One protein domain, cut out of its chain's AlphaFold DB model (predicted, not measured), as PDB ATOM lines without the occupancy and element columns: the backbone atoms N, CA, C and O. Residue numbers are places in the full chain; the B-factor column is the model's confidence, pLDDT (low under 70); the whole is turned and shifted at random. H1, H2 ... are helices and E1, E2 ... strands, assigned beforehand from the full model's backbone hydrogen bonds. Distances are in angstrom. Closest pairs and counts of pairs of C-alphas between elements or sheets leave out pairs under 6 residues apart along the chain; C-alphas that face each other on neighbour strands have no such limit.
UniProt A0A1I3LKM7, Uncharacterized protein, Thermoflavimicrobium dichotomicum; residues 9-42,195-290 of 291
ATOM      1  N   ASN A   9     151.695 118.963 168.828       45.09
ATOM      2  CA  ASN A   9     152.447 118.372 167.715       45.09
ATOM      3  C   ASN A   9     153.207 119.412 166.880       45.09
ATOM      4  O   ASN A   9     154.316 119.133 166.434       45.09
ATOM      5  N   ASN A  10     152.688 120.638 166.748       53.09
ATOM      6  CA  ASN A  10     153.398 121.697 166.025       53.09
ATOM      7  C   ASN A  10     154.669 122.142 166.769       53.09
ATOM      8  O   ASN A  10     155.660 122.518 166.144       53.09
ATOM      9  N   HIS A  11     154.669 122.080 168.102       51.22
ATOM     10  CA  HIS A  11     155.762 122.582 168.935       51.22
ATOM     11  C   HIS A  11     157.062 121.766 168.776       51.22
ATOM     12  O   HIS A  11     158.152 122.338 168.832       51.22
ATOM     13  N   LEU A  12     156.956 120.453 168.534       50.69
ATOM     14  CA  LEU A  12     158.091 119.550 168.289       50.69
ATOM     15  C   LEU A  12     158.743 119.796 166.920       50.69
ATOM     16  O   LEU A  12     159.963 119.941 166.845       50.69
ATOM     17  N   THR A  13     157.943 119.966 165.864       60.81
ATOM     18  CA  THR A  13     158.429 120.319 164.518       60.81
ATOM     19  C   THR A  13     159.148 121.671 164.484       60.81
ATOM     20  O   THR A  13     160.157 121.806 163.799       60.81
ATOM     21  N   TRP A  14     158.706 122.666 165.266       56.59
ATOM     22  CA  TRP A  14     159.372 123.977 165.328       56.59
ATOM     23  C   TRP A  14     160.723 123.938 166.033       56.59
ATOM     24  O   TRP A  14     161.656 124.609 165.596       56.59
ATOM     25  N   ILE A  15     160.846 123.157 167.109       56.81
ATOM     26  CA  ILE A  15     162.124 122.962 167.805       56.81
ATOM     27  C   ILE A  15     163.127 122.267 166.877       56.81
ATOM     28  O   ILE A  15     164.275 122.700 166.803       56.81
ATOM     29  N   GLN A  16     162.686 121.268 166.104       58.47
ATOM     30  CA  GLN A  16     163.514 120.606 165.093       58.47
ATOM     31  C   GLN A  16     163.930 121.561 163.960       58.47
ATOM     32  O   GLN A  16     165.093 121.562 163.554       58.47
ATOM     33  N   LEU A  17     163.034 122.441 163.498       57.28
ATOM     34  CA  LEU A  17     163.343 123.478 162.498       57.28
ATOM     35  C   LEU A  17     164.361 124.506 163.025       57.28
ATOM     36  O   LEU A  17     165.278 124.905 162.314       57.28
ATOM     37  N   LEU A  18     164.236 124.895 164.298       54.66
ATOM     38  CA  LEU A  18     165.152 125.815 164.980       54.66
ATOM     39  C   LEU A  18     166.550 125.233 165.194       54.66
ATOM     40  O   LEU A  18     167.524 125.981 165.172       54.66
ATOM     41  N   GLN A  19     166.638 123.927 165.445       60.25
ATOM     42  CA  GLN A  19     167.908 123.228 165.634       60.25
ATOM     43  C   GLN A  19     168.617 122.945 164.310       60.25
ATOM     44  O   GLN A  19     169.843 122.945 164.273       60.25
ATOM     45  N   SER A  20     167.862 122.733 163.231       55.59
ATOM     46  CA  SER A  20     168.420 122.388 161.922       55.59
ATOM     47  C   SER A  20     168.745 123.607 161.047       55.59
ATOM     48  O   SER A  20     169.646 123.513 160.223       55.59
ATOM     49  N   HIS A  21     168.052 124.745 161.211       57.44
ATOM     50  CA  HIS A  21     168.179 125.895 160.302       57.44
ATOM     51  C   HIS A  21     168.171 127.243 161.054       57.44
ATOM     52  O   HIS A  21     167.136 127.923 161.107       57.44
ATOM     53  N   PRO A  22     169.301 127.694 161.639       63.16
ATOM     54  CA  PRO A  22     169.396 129.063 162.132       63.16
ATOM     55  C   PRO A  22     169.160 130.035 160.968       63.16
ATOM     56  O   PRO A  22     169.881 130.016 159.974       63.16
ATOM     57  N   LEU A  23     168.128 130.880 161.082       66.25
ATOM     58  CA  LEU A  23     167.767 131.863 160.056       66.25
ATOM     59  C   LEU A  23     169.000 132.688 159.639       66.25
ATOM     60  O   LEU A  23     169.557 133.399 160.484       66.25
ATOM     61  N   PRO A  24     169.402 132.666 158.352       75.81
ATOM     62  CA  PRO A  24     170.525 133.455 157.873       75.81
ATOM     63  C   PRO A  24     170.389 134.933 158.251       75.81
ATOM     64  O   PRO A  24     169.355 135.576 158.024       75.81
ATOM     65  N   ASN A  25     171.469 135.508 158.786       73.88
ATOM     66  CA  ASN A  25     171.520 136.908 159.218       73.88
ATOM     67  C   ASN A  25     171.101 137.892 158.109       73.88
ATOM     68  O   ASN A  25     170.470 138.920 158.376       73.88
ATOM     69  N   SER A  26     171.422 137.571 156.855       77.25
ATOM     70  CA  SER A  26     171.042 138.347 155.671       77.25
ATOM     71  C   SER A  26     169.520 138.391 155.459       77.25
ATOM     72  O   SER A  26     168.968 139.467 155.201       77.25
ATOM     73  N   LEU A  27     168.824 137.261 155.627       81.81
ATOM     74  CA  LEU A  27     167.368 137.154 155.483       81.81
ATOM     75  C   LEU A  27     166.635 137.896 156.600       81.81
ATOM     76  O   LEU A  27     165.696 138.651 156.321       81.81
ATOM     77  N   LEU A  28     167.106 137.757 157.846       82.12
ATOM     78  CA  LEU A  28     166.582 138.514 158.987       82.12
ATOM     79  C   LEU A  28     166.616 140.015 158.697       82.12
ATOM     80  O   LEU A  28     165.571 140.677 158.725       82.12
ATOM     81  N   ARG A  29     167.799 140.535 158.339       82.44
ATOM     82  CA  ARG A  29     168.012 141.959 158.046       82.44
ATOM     83  C   ARG A  29     167.084 142.470 156.947       82.44
ATOM     84  O   ARG A  29     166.436 143.495 157.146       82.44
ATOM     85  N   LYS A  30     166.979 141.755 155.822       85.88
ATOM     86  CA  LYS A  30     166.194 142.201 154.657       85.88
ATOM     87  C   LYS A  30     164.679 142.149 154.899       85.88
ATOM     88  O   LYS A  30     163.961 143.077 154.526       85.88
ATOM     89  N   LYS A  31     164.162 141.073 155.502       89.88
ATOM     90  CA  LYS A  31     162.711 140.785 155.505       89.88
ATOM     91  C   LYS A  31     162.006 141.094 156.827       89.88
ATOM     92  O   LYS A  31     160.795 141.343 156.812       89.88
ATOM     93  N   PHE A  32     162.726 141.103 157.951       91.12
ATOM     94  CA  PHE A  32     162.122 141.188 159.287       91.12
ATOM     95  C   PHE A  32     162.568 142.397 160.105       91.12
ATOM     96  O   PHE A  32     161.827 142.828 160.985       91.12
ATOM     97  N   LEU A  33     163.698 143.018 159.779       94.25
ATOM     98  CA  LEU A  33     164.182 144.201 160.492       94.25
ATOM     99  C   LEU A  33     163.845 145.486 159.731       94.25
ATOM    100  O   LEU A  33     163.658 145.472 158.515       94.25
ATOM    101  N   ALA A  34     163.702 146.597 160.449       95.56
ATOM    102  CA  ALA A  34     163.550 147.926 159.859       95.56
ATOM    103  C   ALA A  34     164.282 148.949 160.729       95.56
ATOM    104  O   ALA A  34     163.972 149.065 161.915       95.56
ATOM    105  N   LYS A  35     165.230 149.691 160.145       94.44
ATOM    106  CA  LYS A  35     166.034 150.678 160.874       94.44
ATOM    107  C   LYS A  35     165.129 151.790 161.431       94.44
ATOM    108  O   LYS A  35     164.399 152.418 160.659       94.44
ATOM    109  N   PRO A  36     165.115 152.034 162.751       95.12
ATOM    110  CA  PRO A  36     164.365 153.141 163.323       95.12
ATOM    111  C   PRO A  36     165.155 154.454 163.243       95.12
ATOM    112  O   PRO A  36     166.383 154.451 163.150       95.12
ATOM    113  N   LYS A  37     164.448 155.584 163.347       95.94
ATOM    114  CA  LYS A  37     165.067 156.889 163.606       95.94
ATOM    115  C   LYS A  37     165.295 157.012 165.110       95.94
ATOM    116  O   LYS A  37     164.330 157.192 165.852       95.94
ATOM    117  N   VAL A  38     166.540 156.853 165.550       95.69
ATOM    118  CA  VAL A  38     166.938 157.093 166.943       95.69
ATOM    119  C   VAL A  38     166.899 158.595 167.195       95.69
ATOM    120  O   VAL A  38     167.385 159.364 166.370       95.69
ATOM    121  N   THR A  39     166.274 159.006 168.293       95.12
ATOM    122  CA  THR A  39     166.205 160.415 168.693       95.12
ATOM    123  C   THR A  39     167.187 160.699 169.812       95.12
ATOM    124  O   THR A  39     167.987 161.615 169.679       95.12
ATOM    125  N   ASN A  40     167.173 159.883 170.870       93.56
ATOM    126  CA  ASN A  40     168.038 160.062 172.032       93.56
ATOM    127  C   ASN A  40     168.625 158.716 172.469       93.56
ATOM    128  O   ASN A  40     167.998 157.668 172.294       93.56
ATOM    129  N   TYR A  41     169.803 158.767 173.083       94.31
ATOM    130  CA  TYR A  41     170.481 157.621 173.674       94.31
ATOM    131  C   TYR A  41     171.208 158.063 174.944       94.31
ATOM    132  O   TYR A  41     171.907 159.075 174.931       94.31
ATOM    133  N   TYR A  42     171.029 157.311 176.024       93.12
ATOM    134  CA  TYR A  42     171.622 157.586 177.328       93.12
ATOM    135  C   TYR A  42     172.219 156.308 177.897       93.12
ATOM    136  O   TYR A  42     171.573 155.262 177.865       93.12
ATOM    137  N   ARG A 195     170.749 150.204 182.555       94.81
ATOM    138  CA  ARG A 195     172.089 150.354 181.974       94.81
ATOM    139  C   ARG A 195     172.102 151.432 180.893       94.81
ATOM    140  O   ARG A 195     173.042 152.216 180.795       94.81
ATOM    141  N   GLU A 196     171.040 151.478 180.100       95.50
ATOM    142  CA  GLU A 196     170.861 152.464 179.044       95.50
ATOM    143  C   GLU A 196     169.384 152.700 178.731       95.50
ATOM    144  O   GLU A 196     168.517 151.868 179.020       95.50
ATOM    145  N   ILE A 197     169.116 153.849 178.119       96.44
ATOM    146  CA  ILE A 197     167.814 154.231 177.591       96.44
ATOM    147  C   ILE A 197     167.992 154.665 176.140       96.44
ATOM    148  O   ILE A 197     168.762 155.576 175.840       96.44
ATOM    149  N   LEU A 198     167.227 154.051 175.244       97.12
ATOM    150  CA  LEU A 198     167.170 154.391 173.829       97.12
ATOM    151  C   LEU A 198     165.770 154.892 173.467       97.12
ATOM    152  O   LEU A 198     164.781 154.175 173.630       97.12
ATOM    153  N   CYS A 199     165.692 156.091 172.896       96.88
ATOM    154  CA  CYS A 199     164.457 156.654 172.360       96.88
ATOM    155  C   CYS A 199     164.482 156.619 170.831       96.88
ATOM    156  O   CYS A 199     165.461 157.032 170.206       96.88
ATOM    157  N   PHE A 200     163.409 156.135 170.207       97.12
ATOM    158  CA  PHE A 200     163.336 156.042 168.751       97.12
ATOM    159  C   PHE A 200     161.911 156.142 168.206       97.12
ATOM    160  O   PHE A 200     160.925 155.856 168.884       97.12
ATOM    161  N   GLN A 201     161.793 156.532 166.936       95.06
ATOM    162  CA  GLN A 201     160.511 156.812 166.296       95.06
ATOM    163  C   GLN A 201     160.041 155.683 165.372       95.06
ATOM    164  O   GLN A 201     160.699 155.251 164.415       95.06
ATOM    165  N   GLY A 202     158.817 155.243 165.631       90.31
ATOM    166  CA  GLY A 202     157.946 154.514 164.724       90.31
ATOM    167  C   GLY A 202     157.296 155.405 163.677       90.31
ATOM    168  O   GLY A 202     157.553 156.603 163.593       90.31
ATOM    169  N   ASN A 203     156.429 154.795 162.872       88.69
ATOM    170  CA  ASN A 203     155.590 155.554 161.943       88.69
ATOM    171  C   ASN A 203     154.519 156.298 162.755       88.69
ATOM    172  O   ASN A 203     154.479 157.521 162.715       88.69
ATOM    173  N   PHE A 204     153.804 155.565 163.617       90.00
ATOM    174  CA  PHE A 204     152.692 156.075 164.437       90.00
ATOM    175  C   PHE A 204     153.004 156.239 165.933       90.00
ATOM    176  O   PHE A 204     152.217 156.828 166.664       90.00
ATOM    177  N   HIS A 205     154.135 155.707 166.400       94.00
ATOM    178  CA  HIS A 205     154.472 155.656 167.826       94.00
ATOM    179  C   HIS A 205     155.894 156.154 168.069       94.00
ATOM    180  O   HIS A 205     156.760 155.953 167.218       94.00
ATOM    181  N   ASN A 206     156.140 156.734 169.233       95.12
ATOM    182  CA  ASN A 206     157.452 156.924 169.825       95.12
ATOM    183  C   ASN A 206     157.714 155.782 170.811       95.12
ATOM    184  O   ASN A 206     156.796 155.282 171.461       95.12
ATOM    185  N   TYR A 207     158.965 155.344 170.882       96.75
ATOM    186  CA  TYR A 207     159.388 154.250 171.741       96.75
ATOM    187  C   TYR A 207     160.483 154.734 172.677       96.75
ATOM    188  O   TYR A 207     161.407 155.421 172.239       96.75
ATOM    189  N   THR A 208     160.414 154.286 173.924       96.56
ATOM    190  CA  THR A 208     161.515 154.374 174.884       96.56
ATOM    191  C   THR A 208     161.825 152.963 175.351       96.56
ATOM    192  O   THR A 208     160.956 152.286 175.893       96.56
ATOM    193  N   MET A 209     163.046 152.506 175.100       97.69
ATOM    194  CA  MET A 209     163.534 151.190 175.490       97.69
ATOM    195  C   MET A 209     164.589 151.355 176.580       97.69
ATOM    196  O   MET A 209     165.596 152.018 176.367       97.69
ATOM    197  N   GLU A 210     164.349 150.744 177.731       97.44
ATOM    198  CA  GLU A 210     165.259 150.717 178.873       97.44
ATOM    199  C   GLU A 210     165.860 149.313 178.988       97.44
ATOM    200  O   GLU A 210     165.116 148.330 179.042       97.44
ATOM    201  N   GLU A 211     167.188 149.210 179.017       97.12
ATOM    202  CA  GLU A 211     167.900 147.941 179.203       97.12
ATOM    203  C   GLU A 211     168.241 147.734 180.677       97.12
ATOM    204  O   GLU A 211     168.867 148.586 181.310       97.12
ATOM    205  N   TYR A 212     167.896 146.570 181.210       95.94
ATOM    206  CA  TYR A 212     168.242 146.155 182.560       95.94
ATOM    207  C   TYR A 212     169.018 144.844 182.538       95.94
ATOM    208  O   TYR A 212     168.699 143.931 181.777       95.94
ATOM    209  N   VAL A 213     170.004 144.737 183.427       93.69
ATOM    210  CA  VAL A 213     170.828 143.537 183.594       93.69
ATOM    211  C   VAL A 213     170.380 142.780 184.841       93.69
ATOM    212  O   VAL A 213     170.159 143.379 185.895       93.69
ATOM    213  N   TYR A 214     170.262 141.460 184.737       93.38
ATOM    214  CA  TYR A 214     170.035 140.569 185.875       93.38
ATOM    215  C   TYR A 214     171.015 139.402 185.866       93.38
ATOM    216  O   TYR A 214     171.537 139.025 184.818       93.38
ATOM    217  N   ARG A 215     171.250 138.805 187.040       90.62
ATOM    218  CA  ARG A 215     172.040 137.572 187.151       90.62
ATOM    219  C   ARG A 215     171.121 136.358 187.096       90.62
ATOM    220  O   ARG A 215     170.169 136.243 187.872       90.62
ATOM    221  N   GLY A 216     171.395 135.464 186.150       81.25
ATOM    222  CA  GLY A 216     170.711 134.181 186.028       81.25
ATOM    223  C   GLY A 216     171.190 133.151 187.057       81.25
ATOM    224  O   GLY A 216     172.097 133.398 187.850       81.25
ATOM    225  N   LYS A 217     170.607 131.944 187.004       75.19
ATOM    226  CA  LYS A 217     170.930 130.828 187.918       75.19
ATOM    227  C   LYS A 217     172.414 130.416 187.896       75.19
ATOM    228  O   LYS A 217     172.912 129.925 188.896       75.19
ATOM    229  N   ARG A 218     173.112 130.631 186.774       78.00
ATOM    230  CA  ARG A 218     174.542 130.308 186.581       78.00
ATOM    231  C   ARG A 218     175.471 131.518 186.747       78.00
ATOM    232  O   ARG A 218     176.558 131.522 186.194       78.00
ATOM    233  N   GLN A 219     175.008 132.584 187.404       75.62
ATOM    234  CA  GLN A 219     175.706 133.876 187.526       75.62
ATOM    235  C   GLN A 219     176.024 134.605 186.206       75.62
ATOM    236  O   GLN A 219     176.545 135.715 186.243       75.62
ATOM    237  N   LEU A 220     175.642 134.046 185.055       85.81
ATOM    238  CA  LEU A 220     175.711 134.738 183.774       85.81
ATOM    239  C   LEU A 220     174.748 135.930 183.767       85.81
ATOM    240  O   LEU A 220     173.595 135.821 184.210       85.81
ATOM    241  N   GLU A 221     175.240 137.062 183.270       89.88
ATOM    242  CA  GLU A 221     174.424 138.247 183.038       89.88
ATOM    243  C   GLU A 221     173.441 137.982 181.897       89.88
ATOM    244  O   GLU A 221     173.749 137.332 180.898       89.88
ATOM    245  N   SER A 222     172.226 138.482 182.065       93.06
ATOM    246  CA  SER A 222     171.200 138.452 181.041       93.06
ATOM    247  C   SER A 222     170.400 139.748 181.062       93.06
ATOM    248  O   SER A 222     170.541 140.564 181.977       93.06
ATOM    249  N   PHE A 223     169.581 139.956 180.033       95.19
ATOM    250  CA  PHE A 223     168.990 141.255 179.733       95.19
ATOM    251  C   PHE A 223     167.465 141.199 179.750       95.19
ATOM    252  O   PHE A 223     166.843 140.309 179.167       95.19
ATOM    253  N   LEU A 224     166.869 142.192 180.402       96.75
ATOM    254  CA  LEU A 224     165.454 142.523 180.303       96.75
ATOM    255  C   LEU A 224     165.320 143.900 179.665       96.75
ATOM    256  O   LEU A 224     165.997 144.841 180.071       96.75
ATOM    257  N   TYR A 225     164.388 144.039 178.731       97.81
ATOM    258  CA  TYR A 225     164.039 145.329 178.151       97.81
ATOM    259  C   TYR A 225     162.646 145.745 178.592       97.81
ATOM    260  O   TYR A 225     161.679 145.011 178.387       97.81
ATOM    261  N   TYR A 226     162.529 146.944 179.151       97.38
ATOM    262  CA  TYR A 226     161.246 147.617 179.314       97.38
ATOM    263  C   TYR A 226     161.039 148.559 178.130       97.38
ATOM    264  O   TYR A 226     161.860 149.437 177.881       97.38
ATOM    265  N   VAL A 227     159.952 148.380 177.385       97.19
ATOM    266  CA  VAL A 227     159.629 149.184 176.204       97.19
ATOM    267  C   VAL A 227     158.337 149.938 176.452       97.19
ATOM    268  O   VAL A 227     157.269 149.334 176.479       97.19
ATOM    269  N   SER A 228     158.434 151.253 176.597       95.06
ATOM    270  CA  SER A 228     157.303 152.179 176.562       95.06
ATOM    271  C   SER A 228     156.945 152.524 175.117       95.06
ATOM    272  O   SER A 228     157.834 152.740 174.291       95.06
ATOM    273  N   ILE A 229     155.647 152.576 174.818       94.69
ATOM    274  CA  ILE A 229     155.094 152.863 173.496       94.69
ATOM    275  C   ILE A 229     154.064 153.984 173.638       94.69
ATOM    276  O   ILE A 229     153.001 153.800 174.238       94.69
ATOM    277  N   GLU A 230     154.375 155.130 173.043       92.88
ATOM    278  CA  GLU A 230     153.557 156.341 173.087       92.88
ATOM    279  C   GLU A 230     153.058 156.689 171.677       92.88
ATOM    280  O   GLU A 230     153.867 156.765 170.750       92.88
ATOM    281  N   PRO A 231     151.749 156.884 171.451       91.56
ATOM    282  CA  PRO A 231     151.240 157.381 170.174       91.56
ATOM    283  C   PRO A 231     151.814 158.768 169.843       91.56
ATOM    284  O   PRO A 231     151.961 159.603 170.731       91.56
ATOM    285  N   LYS A 232     152.125 159.037 168.568       87.19
ATOM    286  CA  LYS A 232     152.593 160.373 168.142       87.19
ATOM    287  C   LYS A 232     151.498 161.430 168.228       87.19
ATOM    288  O   LYS A 232     151.757 162.562 168.621       87.19
ATOM    289  N   GLU A 233     150.288 161.055 167.842       85.12
ATOM    290  CA  GLU A 233     149.120 161.921 167.928       85.12
ATOM    291  C   GLU A 233     148.447 161.720 169.281       85.12
ATOM    292  O   GLU A 233     148.246 160.580 169.717       85.12
ATOM    293  N   LYS A 234     148.064 162.829 169.929       67.62
ATOM    294  CA  LYS A 234     147.290 162.854 171.180       67.62
ATOM    295  C   LYS A 234     145.854 162.372 170.928       67.62
ATOM    296  O   LYS A 234     144.893 163.103 171.110       67.62
ATOM    297  N   SER A 235     145.703 161.125 170.508       61.84
ATOM    298  CA  SER A 235     144.426 160.490 170.163       61.84
ATOM    299  C   SER A 235     143.657 159.985 171.394       61.84
ATOM    300  O   SER A 235     142.863 159.057 171.288       61.84
ATOM    301  N   GLY A 236     143.954 160.502 172.593       64.44
ATOM    302  CA  GLY A 236     143.431 159.978 173.864       64.44
ATOM    303  C   GLY A 236     143.887 158.548 174.204       64.44
ATOM    304  O   GLY A 236     143.613 158.062 175.299       64.44
ATOM    305  N   LYS A 237     144.610 157.867 173.303       66.94
ATOM    306  CA  LYS A 237     145.140 156.521 173.524       66.94
ATOM    307  C   LYS A 237     146.243 156.553 174.574       66.94
ATOM    308  O   LYS A 237     147.234 157.269 174.435       66.94
ATOM    309  N   SER A 238     146.063 155.746 175.615       75.56
ATOM    310  CA  SER A 238     147.022 155.624 176.705       75.56
ATOM    311  C   SER A 238     148.339 155.006 176.234       75.56
ATOM    312  O   SER A 238     148.370 154.118 175.380       75.56
ATOM    313  N   GLN A 239     149.430 155.470 176.838       84.31
ATOM    314  CA  GLN A 239     150.744 154.842 176.771       84.31
ATOM    315  C   GLN A 239     150.635 153.358 177.142       84.31
ATOM    316  O   GLN A 239     150.017 152.997 178.144       84.31
ATOM    317  N   THR A 240     151.251 152.495 176.339       91.31
ATOM    318  CA  THR A 240     151.346 151.059 176.635       91.31
ATOM    319  C   THR A 240     152.797 150.676 176.859       91.31
ATOM    320  O   THR A 240     153.711 151.426 176.516       91.31
ATOM    321  N   TYR A 241     153.028 149.509 177.453       93.81
ATOM    322  CA  TYR A 241     154.379 149.025 177.683       93.81
ATOM    323  C   TYR A 241     154.493 147.524 177.435       93.81
ATOM    324  O   TYR A 241     153.508 146.785 177.483       93.81
ATOM    325  N   ARG A 242     155.719 147.069 177.177       95.00
ATOM    326  CA  ARG A 242     156.083 145.655 177.075       95.00
ATOM    327  C   ARG A 242     157.357 145.389 177.857       95.00
ATOM    328  O   ARG A 242     158.229 146.246 177.939       95.00
ATOM    329  N   ILE A 243     157.460 144.188 178.406       96.69
ATOM    330  CA  ILE A 243     158.700 143.669 178.977       96.69
ATOM    331  C   ILE A 243     159.165 142.545 178.056       96.69
ATOM    332  O   ILE A 243     158.367 141.673 177.717       96.69
ATOM    333  N   ILE A 244     160.424 142.589 177.638       97.50
ATOM    334  CA  ILE A 244     161.040 141.597 176.757       97.50
ATOM    335  C   ILE A 244     162.177 140.943 177.531       97.50
ATOM    336  O   ILE A 244     163.095 141.632 177.971       97.50
ATOM    337  N   ASP A 245     162.113 139.626 177.684       96.00
ATOM    338  CA  ASP A 245     163.228 138.825 178.178       96.00
ATOM    339  C   ASP A 245     163.912 138.145 177.004       96.00
ATOM    340  O   ASP A 245     163.269 137.413 176.254       96.00
ATOM    341  N   ILE A 246     165.214 138.375 176.844       95.56
ATOM    342  CA  ILE A 246     165.982 137.792 175.736       95.56
ATOM    343  C   ILE A 246     166.045 136.262 175.808       95.56
ATOM    344  O   ILE A 246     166.328 135.613 174.805       95.56
ATOM    345  N   ASN A 247     165.761 135.675 176.975       93.56
ATOM    346  CA  ASN A 247     165.687 134.226 177.144       93.56
ATOM    347  C   ASN A 247     164.296 133.646 176.841       93.56
ATOM    348  O   ASN A 247     164.146 132.426 176.844       93.56
ATOM    349  N   ASP A 248     163.285 134.486 176.601       94.69
ATOM    350  CA  ASP A 248     161.905 134.068 176.336       94.69
ATOM    351  C   ASP A 248     161.404 134.637 174.992       94.69
ATOM    352  O   ASP A 248     160.752 135.685 174.946       94.69
ATOM    353  N   PRO A 249     161.723 133.976 173.861       94.25
ATOM    354  CA  PRO A 249     161.328 134.438 172.532       94.25
ATOM    355  C   PRO A 249     159.832 134.256 172.237       94.25
ATOM    356  O   PRO A 249     159.343 134.795 171.239       94.25
ATOM    357  N   PHE A 250     159.088 133.545 173.087       94.62
ATOM    358  CA  PHE A 250     157.708 133.111 172.847       94.62
ATOM    359  C   PHE A 250     156.665 134.154 173.271       94.62
ATOM    360  O   PHE A 250     155.589 133.844 173.782       94.62
ATOM    361  N   ILE A 251     156.986 135.425 173.043       94.12
ATOM    362  CA  ILE A 251     156.113 136.570 173.308       94.12
ATOM    363  C   ILE A 251     155.399 137.032 172.025       94.12
ATOM    364  O   ILE A 251     155.860 136.723 170.919       94.12
ATOM    365  N   PRO A 252     154.307 137.818 172.134       95.38
ATOM    366  CA  PRO A 252     153.634 138.380 170.968       95.38
ATOM    367  C   PRO A 252     154.588 139.175 170.076       95.38
ATOM    368  O   PRO A 252     155.403 139.953 170.581       95.38
ATOM    369  N   MET A 253     154.423 139.027 168.757       95.88
ATOM    370  CA  MET A 253     155.276 139.631 167.732       95.88
ATOM    371  C   MET A 253     155.682 141.075 168.060       95.88
ATOM    372  O   MET A 253     154.845 141.963 168.288       95.88
ATOM    373  N   LEU A 254     156.992 141.305 168.064       96.12
ATOM    374  CA  LEU A 254     157.593 142.619 168.224       96.12
ATOM    375  C   LEU A 254     157.605 143.375 166.892       96.12
ATOM    376  O   LEU A 254     157.602 142.798 165.802       96.12
ATOM    377  N   THR A 255     157.632 144.705 166.963       95.62
ATOM    378  CA  THR A 255     157.725 145.518 165.748       95.62
ATOM    379  C   THR A 255     159.097 145.345 165.098       95.62
ATOM    380  O   THR A 255     160.108 145.170 165.780       95.62
ATOM    381  N   ARG A 256     159.165 145.471 163.766       96.00
ATOM    382  CA  ARG A 256     160.428 145.379 163.006       96.00
ATOM    383  C   ARG A 256     161.510 146.346 163.512       96.00
ATOM    384  O   ARG A 256     162.694 146.055 163.387       96.00
ATOM    385  N   LYS A 257     161.094 147.484 164.083       95.88
ATOM    386  CA  LYS A 257     161.968 148.504 164.679       95.88
ATOM    387  C   LYS A 257     162.558 148.050 166.017       95.88
ATOM    388  O   LYS A 257     163.761 148.180 166.205       95.88
ATOM    389  N   ILE A 258     161.748 147.454 166.900       97.00
ATOM    390  CA  ILE A 258     162.240 146.845 168.150       97.00
ATOM    391  C   ILE A 258     163.207 145.700 167.827       97.00
ATOM    392  O   ILE A 258     164.305 145.659 168.373       97.00
ATOM    393  N   LEU A 259     162.834 144.814 166.896       97.12
ATOM    394  CA  LEU A 259     163.701 143.714 166.461       97.12
ATOM    395  C   LEU A 259     165.028 144.229 165.895       97.12
ATOM    396  O   LEU A 259     166.071 143.661 166.191       97.12
ATOM    397  N   TYR A 260     165.012 145.320 165.122       96.50
ATOM    398  CA  TYR A 260     166.242 145.925 164.612       96.50
ATOM    399  C   TYR A 260     167.167 146.378 165.749       96.50
ATOM    400  O   TYR A 260     168.361 146.107 165.692       96.50
ATOM    401  N   ILE A 261     166.640 147.031 166.791       97.00
ATOM    402  CA  ILE A 261     167.452 147.454 167.943       97.00
ATOM    403  C   ILE A 261     168.033 146.248 168.683       97.00
ATOM    404  O   ILE A 261     169.235 146.210 168.922       97.00
ATOM    405  N   LEU A 262     167.213 145.238 168.986       97.19
ATOM    406  CA  LEU A 262     167.690 144.016 169.642       97.19
ATOM    407  C   LEU A 262     168.764 143.304 168.805       97.19
ATOM    408  O   LEU A 262     169.715 142.760 169.359       97.19
ATOM    409  N   TYR A 263     168.659 143.371 167.475       95.69
ATOM    410  CA  TYR A 263     169.650 142.809 166.563       95.69
ATOM    411  C   TYR A 263     170.983 143.550 166.675       95.69
ATOM    412  O   TYR A 263     172.025 142.917 166.775       95.69
ATOM    413  N   GLN A 264     170.958 144.887 166.691       94.81
ATOM    414  CA  GLN A 264     172.168 145.702 166.876       94.81
ATOM    415  C   GLN A 264     172.829 145.465 168.239       94.81
ATOM    416  O   GLN A 264     174.031 145.645 168.378       94.81
ATOM    417  N   LYS A 265     172.051 145.023 169.230       94.88
ATOM    418  CA  LYS A 265     172.529 144.650 170.565       94.88
ATOM    419  C   LYS A 265     173.088 143.227 170.661       94.88
ATOM    420  O   LYS A 265     173.459 142.809 171.751       94.88
ATOM    421  N   GLY A 266     173.146 142.491 169.549       94.56
ATOM    422  CA  GLY A 266     173.706 141.140 169.491       94.56
ATOM    423  C   GLY A 266     172.725 140.017 169.842       94.56
ATOM    424  O   GLY A 266     173.124 138.858 169.888       94.56
ATOM    425  N   HIS A 267     171.431 140.308 170.036       94.94
ATOM    426  CA  HIS A 267     170.419 139.302 170.405       94.94
ATOM    427  C   HIS A 267     169.888 138.522 169.196       94.94
ATOM    428  O   HIS A 267     168.678 138.387 169.004       94.94
ATOM    429  N   HIS A 268     170.787 138.038 168.338       92.12
ATOM    430  CA  HIS A 268     170.440 137.372 167.080       92.12
ATOM    431  C   HIS A 268     169.611 136.101 167.307       92.12
ATOM    432  O   HIS A 268     168.549 135.954 166.705       92.12
ATOM    433  N   ASP A 269     170.029 135.246 168.244       91.62
ATOM    434  CA  ASP A 269     169.349 133.981 168.552       91.62
ATOM    435  C   ASP A 269     167.913 134.184 169.033       91.62
ATOM    436  O   ASP A 269     166.998 133.472 168.609       91.62
ATOM    437  N   PHE A 270     167.702 135.181 169.898       94.31
ATOM    438  CA  PHE A 270     166.370 135.568 170.352       94.31
ATOM    439  C   PHE A 270     165.489 135.954 169.161       94.31
ATOM    440  O   PHE A 270     164.362 135.480 169.053       94.31
ATOM    441  N   ILE A 271     166.001 136.779 168.241       94.88
ATOM    442  CA  ILE A 271     165.239 137.262 167.082       94.88
ATOM    443  C   ILE A 271     164.889 136.120 166.137       94.88
ATOM    444  O   ILE A 271     163.739 136.042 165.706       94.88
ATOM    445  N   SER A 272     165.841 135.236 165.834       91.56
ATOM    446  CA  SER A 272     165.608 134.062 164.991       91.56
ATOM    447  C   SER A 272     164.478 133.206 165.558       91.56
ATOM    448  O   SER A 272     163.481 132.968 164.875       91.56
ATOM    449  N   LYS A 273     164.577 132.838 166.844       92.31
ATOM    450  CA  LYS A 273     163.548 132.064 167.557       92.31
ATOM    451  C   LYS A 273     162.201 132.785 167.570       92.31
ATOM    452  O   LYS A 273     161.172 132.183 167.272       92.31
ATOM    453  N   HIS A 274     162.206 134.085 167.856       94.50
ATOM    454  CA  HIS A 274     161.002 134.904 167.948       94.50
ATOM    455  C   HIS A 274     160.264 135.037 166.607       94.50
ATOM    456  O   HIS A 274     159.033 134.965 166.567       94.50
ATOM    457  N   VAL A 275     160.998 135.228 165.503       93.75
ATOM    458  CA  VAL A 275     160.428 135.343 164.152       93.75
ATOM    459  C   VAL A 275     159.874 134.004 163.676       93.75
ATOM    460  O   VAL A 275     158.776 133.992 163.126       93.75
ATOM    461  N   ILE A 276     160.587 132.900 163.912       90.38
ATOM    462  CA  ILE A 276     160.118 131.549 163.567       90.38
ATOM    463  C   ILE A 276     158.828 131.227 164.315       90.38
ATOM    464  O   ILE A 276     157.850 130.826 163.694       90.38
ATOM    465  N   PHE A 277     158.792 131.498 165.619       91.19
ATOM    466  CA  PHE A 277     157.605 131.274 166.437       91.19
ATOM    467  C   PHE A 277     156.389 132.087 165.962       91.19
ATOM    468  O   PHE A 277     155.290 131.553 165.852       91.19
ATOM    469  N   ASN A 278     156.565 133.379 165.659       93.56
ATOM    470  CA  ASN A 278     155.443 134.261 165.313       93.56
ATOM    471  C   ASN A 278     155.066 134.256 163.819       93.56
ATOM    472  O   ASN A 278     153.964 134.687 163.475       93.56
ATOM    473  N   LYS A 279     155.976 133.877 162.911       91.75
ATOM    474  CA  LYS A 279     155.763 133.888 161.448       91.75
ATOM    475  C   LYS A 279     156.296 132.621 160.762       91.75
ATOM    476  O   LYS A 279     157.055 132.738 159.794       91.75
ATOM    477  N   PRO A 280     155.866 131.436 161.217       88.44
ATOM    478  CA  PRO A 280     156.399 130.151 160.780       88.44
ATOM    479  C   PRO A 280     156.366 129.948 159.260       88.44
ATOM    480  O   PRO A 280     157.395 129.728 158.626       88.44
ATOM    481  N   GLU A 281     155.194 130.120 158.648       88.69
ATOM    482  CA  GLU A 281     154.994 129.907 157.210       88.69
ATOM    483  C   GLU A 281     155.838 130.848 156.351       88.69
ATOM    484  O   GLU A 281     156.377 130.461 155.317       88.69
ATOM    485  N   LYS A 282     155.971 132.109 156.781       87.69
ATOM    486  CA  LYS A 282     156.773 133.097 156.056       87.69
ATOM    487  C   LYS A 282     158.253 132.729 156.091       87.69
ATOM    488  O   LYS A 282     158.951 132.992 155.119       87.69
ATOM    489  N   VAL A 283     158.731 132.171 157.203       86.25
ATOM    490  CA  VAL A 283     160.108 131.683 157.300       86.25
ATOM    491  C   VAL A 283     160.303 130.466 156.404       86.25
ATOM    492  O   VAL A 283     161.243 130.476 155.620       86.25
ATOM    493  N   ALA A 284     159.395 129.487 156.449       83.44
ATOM    494  CA  ALA A 284     159.477 128.290 155.611       83.44
ATOM    495  C   ALA A 284     159.560 128.633 154.113       83.44
ATOM    496  O   ALA A 284     160.456 128.157 153.429       83.44
ATOM    497  N   ARG A 285     158.704 129.544 153.623       85.06
ATOM    498  CA  ARG A 285     158.769 130.021 152.227       85.06
ATOM    499  C   ARG A 285     160.119 130.657 151.899       85.06
ATOM    500  O   ARG A 285     160.739 130.297 150.915       85.06
ATOM    501  N   LEU A 286     160.613 131.552 152.758       84.56
ATOM    502  CA  LEU A 286     161.902 132.214 152.532       84.56
ATOM    503  C   LEU A 286     163.093 131.248 152.535       84.56
ATOM    504  O   LEU A 286     164.082 131.547 151.874       84.56
ATOM    505  N   LEU A 287     163.025 130.151 153.294       80.44
ATOM    506  CA  LEU A 287     164.064 129.121 153.297       80.44
ATOM    507  C   LEU A 287     164.005 128.264 152.028       80.44
ATOM    508  O   LEU A 287     165.051 127.998 151.458       80.44
ATOM    509  N   ASN A 288     162.807 127.914 151.552       80.00
ATOM    510  CA  ASN A 288     162.636 127.174 150.298       80.00
ATOM    511  C   ASN A 288     163.010 128.012 149.062       80.00
ATOM    512  O   ASN A 288     163.480 127.466 148.072       80.00
ATOM    513  N   ASP A 289     162.815 129.332 149.130       73.00
ATOM    514  CA  ASP A 289     163.150 130.281 148.060       73.00
ATOM    515  C   ASP A 289     164.619 130.756 148.111       73.00
ATOM    516  O   ASP A 289     165.029 131.587 147.296       73.00
ATOM    517  N   SER A 290     165.401 130.319 149.107       59.97
ATOM    518  CA  SER A 290     166.824 130.655 149.205       59.97
ATOM    519  C   SER A 290     167.640 129.596 148.452       59.97
ATOM    520  O   SER A 290     167.641 128.452 148.901       59.97
TER     521      SER A 290
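This is residues 9 to 42 and 195 to 290 of the 291 residues of an uncharacterized protein of Thermoflavimicrobium dichotomicum (UniProt A0A1I3LKM7). A twisted wall of five antiparallel strands has H3 packed on one face, while no helix covers the other. From H3 the helices step away from the wall in a row, H3 then H4 then H1, with H2 beside H3 and H4 and H5 beyond H2; the long hairpin E3 and E4 forms much of the wall. The printed part has 130 residues, with five named helices and five named strands in the order H1 H2 E1 E2 E3 E4 E5 H3 H4 H5; the sheet order is E1 E2 E3 E4 E5, and the class is mixed, helices and strands. The whole is compact, with a radius of gyration of the C-alphas of 15.9 A and spans of 43 by 38 by 27 A.

H1, residues 9 to 20, touches H4, residues 268 to 278, with residues 14 to 18 alone; their closest C-alphas, those of Leu 18 and Lys 273, are 6.9 A apart, at a shallow tilt of 29 degrees, opposite ways. H2, residues 25 to 31, is close to but not clearly touching H4, with the closest C-alphas, those of Leu 28 and Ser 272, 7.5 A apart. E1, residues 37 to 42, is an edge strand beside E2, residues 196 to 201, with N 39 and O 199 at 2.9 A, within hydrogen-bond range. E2, E3, residues 205 to 215, E4, residues 221 to 231, and E5, residues 240 to 245, form a meander, each strand the antiparallel neighbour of the one before. Within hydrogen-bond range are N 198 and O 209 at 2.8 A for E2 and E3, N 210 and O 226 at 2.8 A for E3 and E4, and N 227 and O 242 at 2.8 A for E4 and E5. H3, residues 256 to 264, is on the sheet at a height of 9.3 A, over E2 and, only just, with 3 C-alphas, over E3; on the local plane it stands at 32 degrees to E2, only just slantwise to the strands. H3 and H4 form a helical hairpin and touch, the closest C-alphas, those of Leu 259 and Ile 271, being 6.7 A apart. H5, residues 280 to 288, is close to but not clearly touching H4, with the closest C-alphas, those of Ile 276 and Val 283, 6.3 A apart. Every O i to N i+4 pair is within hydrogen-bond range in H2, H3, H4 and H5, and 7 of 8 are in H1.

H1 begins at C-alpha 9, (152.447, 118.372, 167.715), and measures 17.5 A. E3 measures 31.8 A and E4 32.7 A, from C-alpha 221 at (174.424, 138.247, 183.038). H4 measures 15.4 A, and H5 ends at C-alpha 288, (162.636, 127.174, 150.298).

The C-alphas farthest apart, those of Ser 20 and Gly 236, are 46.7 A apart. Residues 43 to 194 are not printed, and C-alphas 42 and 195 are 8.6 A apart across the cut. Of the links that are printed whole, none is long. Confidence is under 70 at residues 9 to 23, 234 to 237 and 290.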